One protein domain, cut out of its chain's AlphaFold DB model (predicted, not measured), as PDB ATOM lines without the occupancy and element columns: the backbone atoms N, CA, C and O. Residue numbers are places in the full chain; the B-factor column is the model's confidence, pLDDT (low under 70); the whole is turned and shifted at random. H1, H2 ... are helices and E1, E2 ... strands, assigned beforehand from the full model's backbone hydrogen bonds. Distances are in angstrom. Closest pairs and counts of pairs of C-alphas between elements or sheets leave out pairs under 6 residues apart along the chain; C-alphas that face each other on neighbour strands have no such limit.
ATOM      1  N   GLY A 280     161.554 308.409 237.626       78.31
ATOM      2  CA  GLY A 280     161.866 309.738 238.118       78.31
ATOM      3  C   GLY A 280     160.670 310.376 238.784       78.31
ATOM      4  O   GLY A 280     159.577 309.812 238.813       78.31
ATOM      5  N   ARG A 281     160.921 311.541 239.358       81.62
ATOM      6  CA  ARG A 281     159.946 312.308 240.119       81.62
ATOM      7  C   ARG A 281     159.620 313.574 239.353       81.62
ATOM      8  O   ARG A 281     160.516 314.187 238.764       81.62
ATOM      9  N   CYS A 282     158.354 313.939 239.360       85.00
ATOM     10  CA  CYS A 282     157.879 315.185 238.806       85.00
ATOM     11  C   CYS A 282     157.643 316.156 239.964       85.00
ATOM     12  O   CYS A 282     156.670 316.044 240.709       85.00
ATOM     13  N   ASP A 283     158.586 317.075 240.156       84.56
ATOM     14  CA  ASP A 283     158.530 318.050 241.241       84.56
ATOM     15  C   ASP A 283     157.933 319.370 240.716       84.56
ATOM     16  O   ASP A 283     158.134 319.738 239.558       84.56
ATOM     17  N   VAL A 284     157.208 320.096 241.567       84.31
ATOM     18  CA  VAL A 284     156.716 321.450 241.254       84.31
ATOM     19  C   VAL A 284     157.905 322.420 241.218       84.31
ATOM     20  O   VAL A 284     158.812 322.308 242.048       84.31
ATOM     21  N   LEU A 285     157.910 323.355 240.267       86.56
ATOM     22  CA  LEU A 285     158.855 324.474 240.245       86.56
ATOM     23  C   LEU A 285     158.545 325.469 241.368       86.56
ATOM     24  O   LEU A 285     157.384 325.766 241.644       86.56
ATOM     25  N   TYR A 286     159.585 326.020 241.981       84.94
ATOM     26  CA  TYR A 286     159.482 327.108 242.953       84.94
ATOM     27  C   TYR A 286     159.955 328.419 242.325       84.94
ATOM     28  O   TYR A 286     160.741 328.402 241.381       84.94
ATOM     29  N   CYS A 287     159.545 329.570 242.860       84.56
ATOM     30  CA  CYS A 287     160.037 330.866 242.368       84.56
ATOM     31  C   CYS A 287     161.575 330.935 242.336       84.56
ATOM     32  O   CYS A 287     162.166 331.379 241.357       84.56
ATOM     33  N   ASN A 288     162.226 330.351 243.338       85.31
ATOM     34  CA  ASN A 288     163.682 330.309 243.471       85.31
ATOM     35  C   ASN A 288     164.383 329.487 242.368       85.31
ATOM     36  O   ASN A 288     165.606 329.508 242.287       85.31
ATOM     37  N   ASP A 289     163.638 328.729 241.555       84.44
ATOM     38  CA  ASP A 289     164.172 327.952 240.434       84.44
ATOM     39  C   ASP A 289     164.370 328.788 239.150       84.44
ATOM     40  O   ASP A 289     164.876 328.252 238.156       84.44
ATOM     41  N   PHE A 290     163.936 330.057 239.131       85.19
ATOM     42  CA  PHE A 290     164.040 330.951 237.979       85.19
ATOM     43  C   PHE A 290     165.201 331.943 238.136       85.19
ATOM     44  O   PHE A 290     165.126 332.887 238.917       85.19
ATOM     45  N   ASP A 291     166.226 331.796 237.294       83.19
ATOM     46  CA  ASP A 291     167.441 332.632 237.333       83.19
ATOM     47  C   ASP A 291     167.375 333.870 236.418       83.19
ATOM     48  O   ASP A 291     168.358 334.590 236.244       83.19
ATOM     49  N   THR A 292     166.231 334.122 235.775       85.94
ATOM     50  CA  THR A 292     166.053 335.272 234.875       85.94
ATOM     51  C   THR A 292     164.829 336.083 235.265       85.94
ATOM     52  O   THR A 292     163.777 335.517 235.556       85.94
ATOM     53  N   GLN A 293     164.931 337.412 235.186       86.88
ATOM     54  CA  GLN A 293     163.822 338.324 235.490       86.88
ATOM     55  C   GLN A 293     162.573 338.029 234.646       86.88
ATOM     56  O   GLN A 293     161.462 337.987 235.169       86.88
ATOM     57  N   ASN A 294     162.754 337.763 233.347       86.06
ATOM     58  CA  ASN A 294     161.647 337.402 232.462       86.06
ATOM     59  C   ASN A 294     161.021 336.055 232.850       86.06
ATOM     60  O   ASN A 294     159.802 335.943 232.833       86.06
ATOM     61  N   GLY A 295     161.836 335.056 233.211       84.06
ATOM     62  CA  GLY A 295     161.344 333.751 233.656       84.06
ATOM     63  C   GLY A 295     160.583 333.834 234.978       84.06
ATOM     64  O   GLY A 295     159.513 333.255 235.091       84.06
ATOM     65  N   CYS A 296     161.093 334.619 235.930       86.19
ATOM     66  CA  CYS A 296     160.464 334.854 237.227       86.19
ATOM     67  C   CYS A 296     159.092 335.525 237.085       86.19
ATOM     68  O   CYS A 296     158.091 335.019 237.580       86.19
ATOM     69  N   ASN A 297     159.024 336.626 236.333       83.88
ATOM     70  CA  ASN A 297     157.788 337.396 236.185       83.88
ATOM     71  C   ASN A 297     156.750 336.699 235.288       83.88
ATOM     72  O   ASN A 297     155.560 336.987 235.387       83.88
ATOM     73  N   ALA A 298     157.187 335.804 234.396       84.25
ATOM     74  CA  ALA A 298     156.303 334.996 233.557       84.25
ATOM     75  C   ALA A 298     155.909 333.653 234.203       84.25
ATOM     76  O   ALA A 298     155.131 332.906 233.607       84.25
ATOM     77  N   ALA A 299     156.434 333.325 235.391       83.25
ATOM     78  CA  ALA A 299     156.168 332.056 236.057       83.25
ATOM     79  C   ALA A 299     154.689 331.945 236.458       83.25
ATOM     80  O   ALA A 299     154.180 332.719 237.268       83.25
ATOM     81  N   ASN A 300     153.990 330.948 235.913       83.94
ATOM     82  CA  ASN A 300     152.602 330.656 236.260       83.94
ATOM     83  C   ASN A 300     152.526 329.407 237.143       83.94
ATOM     84  O   ASN A 300     152.246 328.311 236.661       83.94
ATOM     85  N   LEU A 301     152.794 329.580 238.436       83.00
ATOM     86  CA  LEU A 301     152.712 328.506 239.427       83.00
ATOM     87  C   LEU A 301     151.287 328.422 240.027       83.00
ATOM     88  O   LEU A 301     150.604 329.454 240.114       83.00
ATOM     89  N   PRO A 302     150.813 327.224 240.434       73.00
ATOM     90  CA  PRO A 302     149.464 327.051 240.979       73.00
ATOM     91  C   PRO A 302     149.239 327.860 242.266       73.00
ATOM     92  O   PRO A 302     148.282 328.627 242.337       73.00
ATOM     93  N   ASP A 303     150.182 327.766 243.212       74.31
ATOM     94  CA  ASP A 303     150.032 328.279 244.587       74.31
ATOM     95  C   ASP A 303     151.052 329.372 244.952       74.31
ATOM     96  O   ASP A 303     151.223 329.720 246.117       74.31
ATOM     97  N   GLN A 304     151.794 329.890 243.970       79.12
ATOM     98  CA  GLN A 304     152.865 330.863 244.197       79.12
ATOM     99  C   GLN A 304     152.778 332.005 243.192       79.12
ATOM    100  O   GLN A 304     152.402 331.819 242.032       79.12
ATOM    101  N   ILE A 305     153.152 333.195 243.650       83.31
ATOM    102  CA  ILE A 305     153.391 334.361 242.804       83.31
ATOM    103  C   ILE A 305     154.853 334.723 242.977       83.31
ATOM    104  O   ILE A 305     155.315 334.861 244.105       83.31
ATOM    105  N   CYS A 306     155.565 334.847 241.867       86.31
ATOM    106  CA  CYS A 306     156.993 335.103 241.867       86.31
ATOM    107  C   CYS A 306     157.277 336.563 241.530       86.31
ATOM    108  O   CYS A 306     156.664 337.121 240.618       86.31
ATOM    109  N   GLU A 307     158.216 337.167 242.248       87.44
ATOM    110  CA  GLU A 307     158.691 338.520 241.983       87.44
ATOM    111  C   GLU A 307     160.220 338.548 241.969       87.44
ATOM    112  O   GLU A 307     160.894 337.917 242.787       87.44
ATOM    113  N   TRP A 308     160.774 339.277 241.002       86.56
ATOM    114  CA  TRP A 308     162.212 339.454 240.880       86.56
ATOM    115  C   TRP A 308     162.709 340.518 241.855       86.56
ATOM    116  O   TRP A 308     162.364 341.693 241.726       86.56
ATOM    117  N   GLN A 309     163.557 340.115 242.794       87.00
ATOM    118  CA  GLN A 309     164.145 340.982 243.806       87.00
ATOM    119  C   GLN A 309     165.598 341.322 243.456       87.00
ATOM    120  O   GLN A 309     166.342 340.525 242.874       87.00
ATOM    121  N   GLN A 310     166.005 342.535 243.824       86.56
ATOM    122  CA  GLN A 310     167.388 342.996 243.737       86.56
ATOM    123  C   GLN A 310     167.798 343.532 245.102       86.56
ATOM    124  O   GLN A 310     167.186 344.473 245.609       86.56
ATOM    125  N   THR A 311     168.830 342.943 245.699       83.19
ATOM    126  CA  THR A 311     169.360 343.392 246.985       83.19
ATOM    127  C   THR A 311     170.838 343.724 246.857       83.19
ATOM    128  O   THR A 311     171.614 343.033 246.197       83.19
ATOM    129  N   GLU A 312     171.246 344.828 247.476       84.31
ATOM    130  CA  GLU A 312     172.649 345.221 247.543       84.31
ATOM    131  C   GLU A 312     173.253 344.671 248.833       84.31
ATOM    132  O   GLU A 312     172.782 344.968 249.935       84.31
ATOM    133  N   ARG A 313     174.316 343.874 248.712       79.44
ATOM    134  CA  ARG A 313     175.096 343.404 249.858       79.44
ATOM    135  C   ARG A 313     176.520 343.918 249.777       79.44
ATOM    136  O   ARG A 313     177.131 343.976 248.714       79.44
ATOM    137  N   VAL A 314     177.077 344.231 250.939       76.69
ATOM    138  CA  VAL A 314     178.488 344.588 251.063       76.69
ATOM    139  C   VAL A 314     179.296 343.312 251.271       76.69
ATOM    140  O   VAL A 314     179.121 342.615 252.275       76.69
ATOM    141  N   LEU A 315     180.180 342.994 250.329       74.00
ATOM    142  CA  LEU A 315     181.145 341.912 250.479       74.00
ATOM    143  C   LEU A 315     182.389 342.455 251.177       74.00
ATOM    144  O   LEU A 315     183.180 343.205 250.608       74.00
ATOM    145  N   TYR A 316     182.533 342.081 252.447       67.75
ATOM    146  CA  TYR A 316     183.705 342.409 253.249       67.75
ATOM    147  C   TYR A 316     184.888 341.555 252.781       67.75
ATOM    148  O   TYR A 316     184.994 340.379 253.143       67.75
ATOM    149  N   GLN A 317     185.778 342.124 251.966       71.19
ATOM    150  CA  GLN A 317     187.039 341.468 251.624       71.19
ATOM    151  C   GLN A 317     188.046 341.632 252.766       71.19
ATOM    152  O   GLN A 317     188.087 342.645 253.466       71.19
ATOM    153  N   ARG A 318     188.899 340.618 252.938       67.94
ATOM    154  CA  ARG A 318     189.929 340.574 253.990       67.94
ATOM    155  C   ARG A 318     190.956 341.718 253.870       67.94
ATOM    156  O   ARG A 318     191.610 342.035 254.858       67.94
ATOM    157  N   ASP A 319     191.023 342.367 252.708       76.44
ATOM    158  CA  ASP A 319     191.959 343.450 252.389       76.44
ATOM    159  C   ASP A 319     191.426 344.856 252.746       76.44
ATOM    160  O   ASP A 319     192.105 345.852 252.512       76.44
ATOM    161  N   GLY A 320     190.224 344.960 253.334       66.69
ATOM    162  CA  GLY A 320     189.642 346.228 253.803       66.69
ATOM    163  C   GLY A 320     188.877 347.032 252.745       66.69
ATOM    164  O   GLY A 320     188.312 348.075 253.073       66.69
ATOM    165  N   ASN A 321     188.807 346.539 251.507       69.19
ATOM    166  CA  ASN A 321     187.937 347.088 250.472       69.19
ATOM    167  C   ASN A 321     186.564 346.407 250.532       69.19
ATOM    168  O   ASN A 321     186.450 345.186 250.445       69.19
ATOM    169  N   ASN A 322     185.520 347.213 250.687       76.25
ATOM    170  CA  ASN A 322     184.138 346.760 250.640       76.25
ATOM    171  C   ASN A 322     183.631 346.902 249.205       76.25
ATOM    172  O   ASN A 322     183.564 348.017 248.689       76.25
ATOM    173  N   GLU A 323     183.273 345.791 248.569       78.31
ATOM    174  CA  GLU A 323     182.667 345.790 247.237       78.31
ATOM    175  C   GLU A 323     181.146 345.656 247.388       78.31
ATOM    176  O   GLU A 323     180.665 344.776 248.107       78.31
ATOM    177  N   LEU A 324     180.385 346.564 246.768       77.81
ATOM    178  CA  LEU A 324     178.930 346.437 246.679       77.81
ATOM    179  C   LEU A 324     178.621 345.412 245.588       77.81
ATOM    180  O   LEU A 324     178.960 345.636 244.427       77.81
ATOM    181  N   ILE A 325     177.983 344.304 245.956       79.12
ATOM    182  CA  ILE A 325     177.502 343.307 244.999       79.12
ATOM    183  C   ILE A 325     175.979 343.349 244.994       79.12
ATOM    184  O   ILE A 325     175.341 343.338 246.046       79.12
ATOM    185  N   THR A 326     175.408 343.423 243.796       80.50
ATOM    186  CA  THR A 326     173.968 343.303 243.579       80.50
ATOM    187  C   THR A 326     173.629 341.825 243.424       80.50
ATOM    188  O   THR A 326     173.954 341.223 242.400       80.50
ATOM    189  N   ASP A 327     172.980 341.247 244.430       80.81
ATOM    190  CA  ASP A 327     172.403 339.911 244.334       80.81
ATOM    191  C   ASP A 327     171.002 340.047 243.722       80.81
ATOM    192  O   ASP A 327     170.169 340.836 244.173       80.81
ATOM    193  N   THR A 328     170.738 339.290 242.661       85.50
ATOM    194  CA  THR A 328     169.429 339.257 242.003       85.50
ATOM    195  C   THR A 328     168.858 337.858 242.095       85.50
ATOM    196  O   THR A 328     169.544 336.902 241.728       85.50
ATOM    197  N   TYR A 329     167.625 337.727 242.569       87.31
ATOM    198  CA  TYR A 329     166.981 336.430 242.745       87.31
ATOM    199  C   TYR A 329     165.466 336.545 242.582       87.31
ATOM    200  O   TYR A 329     164.882 337.615 242.734       87.31
ATOM    201  N   CYS A 330     164.831 335.427 242.254       87.81
ATOM    202  CA  CYS A 330     163.383 335.315 242.192       87.81
ATOM    203  C   CYS A 330     162.861 334.752 243.518       87.81
ATOM    204  O   CYS A 330     163.336 333.709 243.969       87.81
ATOM    205  N   GLU A 331     161.904 335.429 244.148       88.12
ATOM    206  CA  GLU A 331     161.323 335.013 245.429       88.12
ATOM    207  C   GLU A 331     159.799 334.946 245.342       88.12
ATOM    208  O   GLU A 331     159.164 335.629 244.534       88.12
ATOM    209  N   THR A 332     159.203 334.098 246.177       85.62
ATOM    210  CA  THR A 332     157.754 334.041 246.344       85.62
ATOM    211  C   THR A 332     157.253 335.279 247.086       85.62
ATOM    212  O   THR A 332     157.724 335.601 248.178       85.62
ATOM    213  N   VAL A 333     156.248 335.950 246.527       84.69
ATOM    214  CA  VAL A 333     155.536 337.047 247.187       84.69
ATOM    215  C   VAL A 333     154.763 336.481 248.373       84.69
ATOM    216  O   VAL A 333     153.857 335.671 248.198       84.69
ATOM    217  N   ASN A 334     155.103 336.922 249.581       84.12
ATOM    218  CA  ASN A 334     154.411 336.520 250.802       84.12
ATOM    219  C   ASN A 334     153.347 337.553 251.185       84.12
ATOM    220  O   ASN A 334     153.521 338.751 250.946       84.12
ATOM    221  N   CYS A 335     152.292 337.129 251.888       83.31
ATOM    222  CA  CYS A 335     151.267 338.061 252.386       83.31
ATOM    223  C   CYS A 335     151.845 339.148 253.309       83.31
ATOM    224  O   CYS A 335     151.292 340.237 253.415       83.31
ATOM    225  N   ARG A 336     153.004 338.891 253.927       82.31
ATOM    226  CA  ARG A 336     153.716 339.852 254.781       82.31
ATOM    227  C   ARG A 336     154.189 341.110 254.055       82.31
ATOM    228  O   ARG A 336     154.445 342.100 254.730       82.31
ATOM    229  N   ASN A 337     154.280 341.085 252.728       82.62
ATOM    230  CA  ASN A 337     154.683 342.247 251.937       82.62
ATOM    231  C   ASN A 337     153.577 343.323 251.876       82.62
ATOM    232  O   ASN A 337     153.839 344.447 251.462       82.62
ATOM    233  N   PHE A 338     152.345 343.003 252.297       85.50
ATOM    234  CA  PHE A 338     151.223 343.941 252.350       85.50
ATOM    235  C   PHE A 338     151.079 344.523 253.766       85.50
ATOM    236  O   PHE A 338     150.529 343.887 254.668       85.50
ATOM    237  N   GLU A 339     151.592 345.740 253.960       83.81
ATOM    238  CA  GLU A 339     151.760 346.361 255.287       83.81
ATOM    239  C   GLU A 339     150.472 346.937 255.898       83.81
ATOM    240  O   GLU A 339     150.431 347.198 257.101       83.81
ATOM    241  N   ASP A 340     149.412 347.124 255.109       85.75
ATOM    242  CA  ASP A 340     148.161 347.725 255.577       85.75
ATOM    243  C   ASP A 340     146.908 346.900 255.220       85.75
ATOM    244  O   ASP A 340     146.932 345.977 254.403       85.75
ATOM    245  N   ILE A 341     145.786 347.233 255.869       84.38
ATOM    246  CA  ILE A 341     144.506 346.521 255.734       84.38
ATOM    247  C   ILE A 341     143.988 346.560 254.288       84.38
ATOM    248  O   ILE A 341     143.429 345.572 253.808       84.38
ATOM    249  N   ALA A 342     144.156 347.686 253.591       85.12
ATOM    250  CA  ALA A 342     143.661 347.862 252.229       85.12
ATOM    251  C   ALA A 342     144.540 347.111 251.217       85.12
ATOM    252  O   ALA A 342     144.016 346.422 250.344       85.12
ATOM    253  N   ALA A 343     145.859 347.176 251.387       83.38
ATOM    254  CA  ALA A 343     146.870 346.452 250.637       83.38
ATOM    255  C   ALA A 343     146.678 344.938 250.794       83.38
ATOM    256  O   ALA A 343     146.633 344.221 249.796       83.38
ATOM    257  N   CYS A 344     146.451 344.463 252.021       83.50
ATOM    258  CA  CYS A 344     146.172 343.057 252.309       83.50
ATOM    259  C   CYS A 344     144.861 342.580 251.663       83.50
ATOM    260  O   CYS A 344     144.808 341.484 251.113       83.50
ATOM    261  N   ALA A 345     143.814 343.413 251.666       81.88
ATOM    262  CA  ALA A 345     142.555 343.110 250.981       81.88
ATOM    263  C   ALA A 345     142.677 343.146 249.445       81.88
ATOM    264  O   ALA A 345     141.891 342.505 248.751       81.88
ATOM    265  N   SER A 346     143.653 343.889 248.915       82.88
ATOM    266  CA  SER A 346     143.978 343.944 247.486       82.88
ATOM    267  C   SER A 346     144.966 342.866 247.032       82.88
ATOM    268  O   SER A 346     145.317 342.824 245.851       82.88
ATOM    269  N   ALA A 347     145.424 342.009 247.950       80.62
ATOM    270  CA  ALA A 347     146.359 340.949 247.625       80.62
ATOM    271  C   ALA A 347     145.760 340.004 246.562       80.62
ATOM    272  O   ALA A 347     144.553 339.731 246.572       80.62
ATOM    273  N   PRO A 348     146.586 339.480 245.640       79.62
ATOM    274  CA  PRO A 348     146.139 338.514 244.649       79.62
ATOM    275  C   PRO A 348     145.412 337.326 245.285       79.62
ATOM    276  O   PRO A 348     145.891 336.739 246.255       79.62
ATOM    277  N   SER A 349     144.293 336.913 244.687       75.25
ATOM    278  CA  SER A 349     143.455 335.828 245.217       75.25
ATOM    279  C   SER A 349     144.193 334.494 245.371       75.25
ATOM    280  O   SER A 349     143.817 333.703 246.225       75.25
ATOM    281  N   LYS A 350     145.264 334.252 244.599       75.31
ATOM    282  CA  LYS A 350     146.112 333.053 244.729       75.31
ATOM    283  C   LYS A 350     146.813 332.933 246.093       75.31
ATOM    284  O   LYS A 350     147.103 331.820 246.501       75.31
ATOM    285  N   LEU A 351     147.098 334.041 246.787       75.00
ATOM    286  CA  LEU A 351     147.864 334.031 248.044       75.00
ATOM    287  C   LEU A 351     147.000 333.792 249.296       75.00
ATOM    288  O   LEU A 351     147.551 333.585 250.373       75.00
ATOM    289  N   ASN A 352     145.662 333.829 249.177       80.44
ATOM    290  CA  ASN A 352     144.719 333.672 250.301       80.44
ATOM    291  C   ASN A 352     145.117 334.494 251.546       80.44
ATOM    292  O   ASN A 352     145.138 334.000 252.677       80.44
ATOM    293  N   CYS A 353     145.474 335.762 251.332       83.56
ATOM    294  CA  CYS A 353     145.891 336.656 252.403       83.56
ATOM    295  C   CYS A 353     144.700 337.151 253.229       83.56
ATOM    296  O   CYS A 353     143.673 337.566 252.688       83.56
ATOM    297  N   ARG A 354     144.865 337.191 254.553       86.19
ATOM    298  CA  ARG A 354     143.907 337.782 255.488       86.19
ATOM    299  C   ARG A 354     144.622 338.689 256.483       86.19
ATOM    300  O   ARG A 354     145.671 338.347 257.026       86.19
ATOM    301  N   TRP A 355     144.017 339.840 256.763       85.31
ATOM    302  CA  TRP A 355     144.520 340.744 257.791       85.31
ATOM    303  C   TRP A 355     144.280 340.168 259.191       85.31
ATOM    304  O   TRP A 355     143.140 339.859 259.551       85.31
ATOM    305  N   ASP A 356     145.346 340.044 259.982       86.75
ATOM    306  CA  ASP A 356     145.281 339.649 261.387       86.75
ATOM    307  C   ASP A 356     145.260 340.902 262.268       86.75
ATOM    308  O   ASP A 356     146.265 341.597 262.425       86.75
ATOM    309  N   ALA A 357     144.088 341.202 262.832       83.75
ATOM    310  CA  ALA A 357     143.897 342.377 263.674       83.75
ATOM    311  C   ALA A 357     144.700 342.309 264.985       83.75
ATOM    312  O   ALA A 357     145.100 343.357 265.491       83.75
ATOM    313  N   ASP A 358     144.973 341.109 265.505       85.19
ATOM    314  CA  ASP A 358     145.672 340.929 266.780       85.19
ATOM    315  C   ASP A 358     147.179 341.138 266.615       85.19
ATOM    316  O   ASP A 358     147.844 341.697 267.488       85.19
ATOM    317  N   SER A 359     147.722 340.713 265.473       81.94
ATOM    318  CA  SER A 359     149.159 340.796 265.200       81.94
ATOM    319  C   SER A 359     149.559 342.019 264.364       81.94
ATOM    320  O   SER A 359     150.747 342.316 264.273       81.94
ATOM    321  N   SER A 360     148.596 342.751 263.791       85.44
ATOM    322  CA  SER A 360     148.813 343.930 262.932       85.44
ATOM    323  C   SER A 360     149.682 343.665 261.691       85.44
ATOM    324  O   SER A 360     150.457 344.525 261.280       85.44
ATOM    325  N   TRP A 361     149.564 342.480 261.087       86.12
ATOM    326  CA  TRP A 361     150.187 342.165 259.797       86.12
ATOM    327  C   TRP A 361     149.307 341.221 258.970       86.12
ATOM    328  O   TRP A 361     148.426 340.531 259.491       86.12
ATOM    329  N   CYS A 362     149.540 341.203 257.660       84.44
ATOM    330  CA  CYS A 362     148.800 340.388 256.703       84.44
ATOM    331  C   CYS A 362     149.381 338.966 256.613       84.44
ATOM    332  O   CYS A 362     150.559 338.784 256.297       84.44
ATOM    333  N   ARG A 363     148.569 337.941 256.894       85.19
ATOM    334  CA  ARG A 363     149.010 336.540 256.979       85.19
ATOM    335  C   ARG A 363     148.270 335.640 255.999       85.19
ATOM    336  O   ARG A 363     147.125 335.908 255.658       85.19
ATOM    337  N   GLU A 364     148.910 334.547 255.604       81.62
ATOM    338  CA  GLU A 364     148.259 333.472 254.852       81.62
ATOM    339  C   GLU A 364     147.200 332.784 255.722       81.62
ATOM    340  O   GLU A 364     147.418 332.521 256.917       81.62
ATOM    341  N   GLU A 365     146.048 332.483 255.127       71.81
ATOM    342  CA  GLU A 365     145.050 331.623 255.746       71.81
ATOM    343  C   GLU A 365     145.609 330.196 255.830       71.81
ATOM    344  O   GLU A 365     145.881 329.539 254.827       71.81
ATOM    345  N   ARG A 366     145.861 329.734 257.061       57.78
ATOM    346  CA  ARG A 366     146.452 328.420 257.315       57.78
ATOM    347  C   ARG A 366     145.436 327.349 256.902       57.78
ATOM    348  O   ARG A 366     144.460 327.120 257.610       57.78
ATOM    349  N   LEU A 367     145.667 326.697 255.764       57.34
ATOM    350  CA  LEU A 367     144.980 325.459 255.407       57.34
ATOM    351  C   LEU A 367     145.440 324.381 256.400       57.34
ATOM    352  O   LEU A 367     146.525 323.823 256.267       57.34
ATOM    353  N   ASP A 374     151.343 312.745 250.775       62.44
ATOM    354  CA  ASP A 374     151.143 311.860 249.639       62.44
ATOM    355  C   ASP A 374     151.533 312.650 248.391       62.44
ATOM    356  O   ASP A 374     151.035 313.746 248.148       62.44
ATOM    357  N   ARG A 375     152.489 312.137 247.616       67.19
ATOM    358  CA  ARG A 375     152.929 312.810 246.387       67.19
ATOM    359  C   ARG A 375     151.876 312.739 245.295       67.19
ATOM    360  O   ARG A 375     151.829 313.631 244.457       67.19
ATOM    361  N   THR A 376     151.037 311.709 245.296       63.34
ATOM    362  CA  THR A 376     150.045 311.508 244.232       63.34
ATOM    363  C   THR A 376     148.949 312.570 244.245       63.34
ATOM    364  O   THR A 376     148.313 312.802 243.222       63.34
ATOM    365  N   THR A 377     148.763 313.256 245.376       63.72
ATOM    366  CA  THR A 377     147.826 314.374 245.526       63.72
ATOM    367  C   THR A 377     148.456 315.731 245.197       63.72
ATOM    368  O   THR A 377     147.743 316.731 245.147       63.72
ATOM    369  N   GLN A 378     149.770 315.790 244.942       72.56
ATOM    370  CA  GLN A 378     150.440 317.018 244.513       72.56
ATOM    371  C   GLN A 378     150.212 317.284 243.015       72.56
ATOM    372  O   GLN A 378     150.197 316.332 242.230       72.56
ATOM    373  N   PRO A 379     150.149 318.561 242.582       78.25
ATOM    374  CA  PRO A 379     149.873 318.934 241.189       78.25
ATOM    375  C   PRO A 379     150.762 318.235 240.151       78.25
ATOM    376  O   PRO A 379     150.274 317.818 239.103       78.25
ATOM    377  N   CYS A 380     152.056 318.083 240.454       83.75
ATOM    378  CA  CYS A 380     153.023 317.419 239.578       83.75
ATOM    379  C   CYS A 380     153.253 315.941 239.934       83.75
ATOM    380  O   CYS A 380     153.573 315.147 239.054       83.75
ATOM    381  N   GLY A 381     153.063 315.536 241.195       79.56
ATOM    382  CA  GLY A 381     153.427 314.189 241.655       79.56
ATOM    383  C   GLY A 381     152.571 313.065 241.057       79.56
ATOM    384  O   GLY A 381     153.016 311.922 240.982       79.56
ATOM    385  N   GLN A 382     151.388 313.385 240.523       82.75
ATOM    386  CA  GLN A 382     150.587 312.464 239.701       82.75
ATOM    387  C   GLN A 382     151.292 312.007 238.406       82.75
ATOM    388  O   GLN A 382     150.925 310.978 237.838       82.75
ATOM    389  N   TYR A 383     152.307 312.746 237.942       84.19
ATOM    390  CA  TYR A 383     153.107 312.428 236.755       84.19
ATOM    391  C   TYR A 383     154.448 311.758 237.095       84.19
ATOM    392  O   TYR A 383     155.325 311.641 236.229       84.19
ATOM    393  N   ASP A 384     154.640 311.314 238.341       81.38
ATOM    394  CA  ASP A 384     155.800 310.505 238.714       81.38
ATOM    395  C   ASP A 384     155.940 309.306 237.756       81.38
ATOM    396  O   ASP A 384     154.964 308.692 237.324       81.38
ATOM    397  N   ASN A 385     157.181 308.980 237.383       80.88
ATOM    398  CA  ASN A 385     157.511 307.943 236.397       80.88
ATOM    399  C   ASN A 385     156.986 308.178 234.962       80.88
ATOM    400  O   ASN A 385     157.085 307.278 234.126       80.88
ATOM    401  N   ASN A 386     156.501 309.380 234.634       84.94
ATOM    402  CA  ASN A 386     156.128 309.759 233.273       84.94
ATOM    403  C   ASN A 386     156.664 311.154 232.912       84.94
ATOM    404  O   ASN A 386     156.010 312.174 233.126       84.94
ATOM    405  N   ARG A 387     157.863 311.194 232.317       84.62
ATOM    406  CA  ARG A 387     158.514 312.443 231.903       84.62
ATOM    407  C   ARG A 387     157.680 313.257 230.919       84.62
ATOM    408  O   ARG A 387     157.628 314.468 231.069       84.62
ATOM    409  N   ASP A 388     157.060 312.624 229.926       86.75
ATOM    410  CA  ASP A 388     156.352 313.356 228.871       86.75
ATOM    411  C   ASP A 388     155.102 314.052 229.426       86.75
ATOM    412  O   ASP A 388     154.848 315.204 229.089       86.75
ATOM    413  N   SER A 389     154.374 313.401 230.340       87.44
ATOM    414  CA  SER A 389     153.259 314.031 231.061       87.44
ATOM    415  C   SER A 389     153.715 315.023 232.132       87.44
ATOM    416  O   SER A 389     153.011 315.977 232.419       87.44
ATOM    417  N   CYS A 390     154.903 314.841 232.711       86.81
ATOM    418  CA  CYS A 390     155.478 315.834 233.614       86.81
ATOM    419  C   CYS A 390     155.845 317.126 232.870       86.81
ATOM    420  O   CYS A 390     155.589 318.221 233.353       86.81
ATOM    421  N   LEU A 391     156.438 316.999 231.680       88.75
ATOM    422  CA  LEU A 391     156.880 318.128 230.860       88.75
ATOM    423  C   LEU A 391     155.756 318.758 230.026       88.75
ATOM    424  O   LEU A 391     156.023 319.729 229.320       88.75
ATOM    425  N   SER A 392     154.529 318.227 230.069       89.25
ATOM    426  CA  SER A 392     153.376 318.892 229.453       89.25
ATOM    427  C   SER A 392     152.850 320.062 230.283       89.25
ATOM    428  O   SER A 392     152.116 320.883 229.744       89.25
ATOM    429  N   GLU A 393     153.218 320.138 231.564       87.88
ATOM    430  CA  GLU A 393     152.855 321.230 232.466       87.88
ATOM    431  C   GLU A 393     154.048 322.177 232.660       87.88
ATOM    432  O   GLU A 393     155.107 321.772 233.147       87.88
ATOM    433  N   ASP A 394     153.876 323.461 232.334       85.00
ATOM    434  CA  ASP A 394     154.955 324.465 232.374       85.00
ATOM    435  C   ASP A 394     155.496 324.740 233.793       85.00
ATOM    436  O   ASP A 394     156.597 325.267 233.959       85.00
ATOM    437  N   TYR A 395     154.731 324.388 234.832       84.69
ATOM    438  CA  TYR A 395     155.089 324.567 236.244       84.69
ATOM    439  C   TYR A 395     155.702 323.313 236.890       84.69
ATOM    440  O   TYR A 395     155.972 323.307 238.096       84.69
ATOM    441  N   CYS A 396     155.928 322.249 236.118       87.62
ATOM    442  CA  CYS A 396     156.519 321.007 236.597       87.62
ATOM    443  C   CYS A 396     157.953 320.819 236.076       87.62
ATOM    444  O   CYS A 396     158.311 321.203 234.963       87.62
ATOM    445  N   ARG A 397     158.802 320.182 236.888       87.75
ATOM    446  CA  ARG A 397     160.186 319.833 236.549       87.75
ATOM    447  C   ARG A 397     160.408 318.338 236.721       87.75
ATOM    448  O   ARG A 397     160.261 317.779 237.808       87.75
ATOM    449  N   TRP A 398     160.865 317.699 235.650       85.12
ATOM    450  CA  TRP A 398     161.290 316.307 235.701       85.12
ATOM    451  C   TRP A 398     162.643 316.163 236.397       85.12
ATOM    452  O   TRP A 398     163.626 316.800 236.008       85.12
ATOM    453  N   ARG A 399     162.722 315.258 237.375       82.50
ATOM    454  CA  ARG A 399     163.976 314.821 237.990       82.50
ATOM    455  C   ARG A 399     164.140 313.308 237.836       82.50
ATOM    456  O   ARG A 399     163.383 312.553 238.449       82.50
TER     457      ARG A 399
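What this domain is: This is residues 280 to 367 and 374 to 399 of the 513 residues of the protein "DUF2157 domain-containing protein" of Candidatus Pacearchaeota archaeon CG_4_9_14_0_8_um_filter_35_24 (UniProt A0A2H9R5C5). Three small lobes lie loosely spread, each an antiparallel pair of strands with one short helix beside it: E1 and E6 with H3, E2 and E3 with H1, E4 and E5 with H2. The long hairpin of E2 and E3 reaches away from the other two lobes as a narrow arm, its turn at residues 317 to 321 at the far end of the longest axis. The printed part has 114 residues, with three named helices and six named strands in the order E1 H1 E2 E3 H2 E4 E5 H3 E6; the three sheets have two strands each. The class is mixed, helices and strands, with 53 residues, under half, in named elements. The whole is loose, with a radius of gyration of the C-alphas of 18.4 A and spans of 53 by 45 by 25 A.

How they stand to each other: Strand E1, residues 280 to 284, is the antiparallel neighbour of E6, residues 396 to 399, with N 283 and O 397 within hydrogen-bond range at 3.0 A. The closest C-alphas of E1 and helix H3, residues 387 to 390, are those of Cys 282 and Cys 390, 5.8 A apart. Helix H1, residues 293 to 297, comes closest to strand E2, residues 306 to 316, at the C-alphas of Gln 293 and Trp 308, 5.7 A apart. E2 and strand E3, residues 322 to 332, form an antiparallel hairpin, their directions 159 degrees apart; N 311 and O 327 are within hydrogen-bond range at 2.9 A. The closest C-alphas of helix H2, residues 341 to 345, and strand E4, residues 353 to 356, are those of Ile 341 and Trp 355, 6.1 A apart. E4 and strand E5, residues 361 to 364, are an antiparallel hairpin, with N 354 and O 363 within hydrogen-bond range at 2.8 A. Among the pairs that are apart are H1 and H2, E1 and E4, and E2 and E6. In H1 and H2 every O i to N i+4 pair is within hydrogen-bond range; H3 is too short for such a pair.

Where its parts are: E1 begins at C-alpha 280, (161.866, 309.738, 238.118), and is 13.2 A long. E2 and E3 measure 29.9 and 29.6 A; E2 ends at C-alpha 316, (183.705, 342.409, 253.249). E4, E5 and E6 measure 9.5, 10.2 and 9.8 A, and E6 ends at C-alpha 399, (163.976, 314.821, 237.990). H1, H2 and H3 measure 6.1, 6.2 and 4.9 A.

The domain as a whole: The two C-alphas farthest apart, those of Gly 320 and Ser 389, are 53.6 A apart. Residues 368 to 373 are not printed, and C-alphas 367 and 374 across this cut are 16.0 A apart. Of the links that are printed whole, none is long. Residues 374 to 386 hold no named element. The mean pLDDT of the printed part is 81.4; it is under 70 at residues 316, 318, 320 to 321, 366 to 367 and 374 to 377.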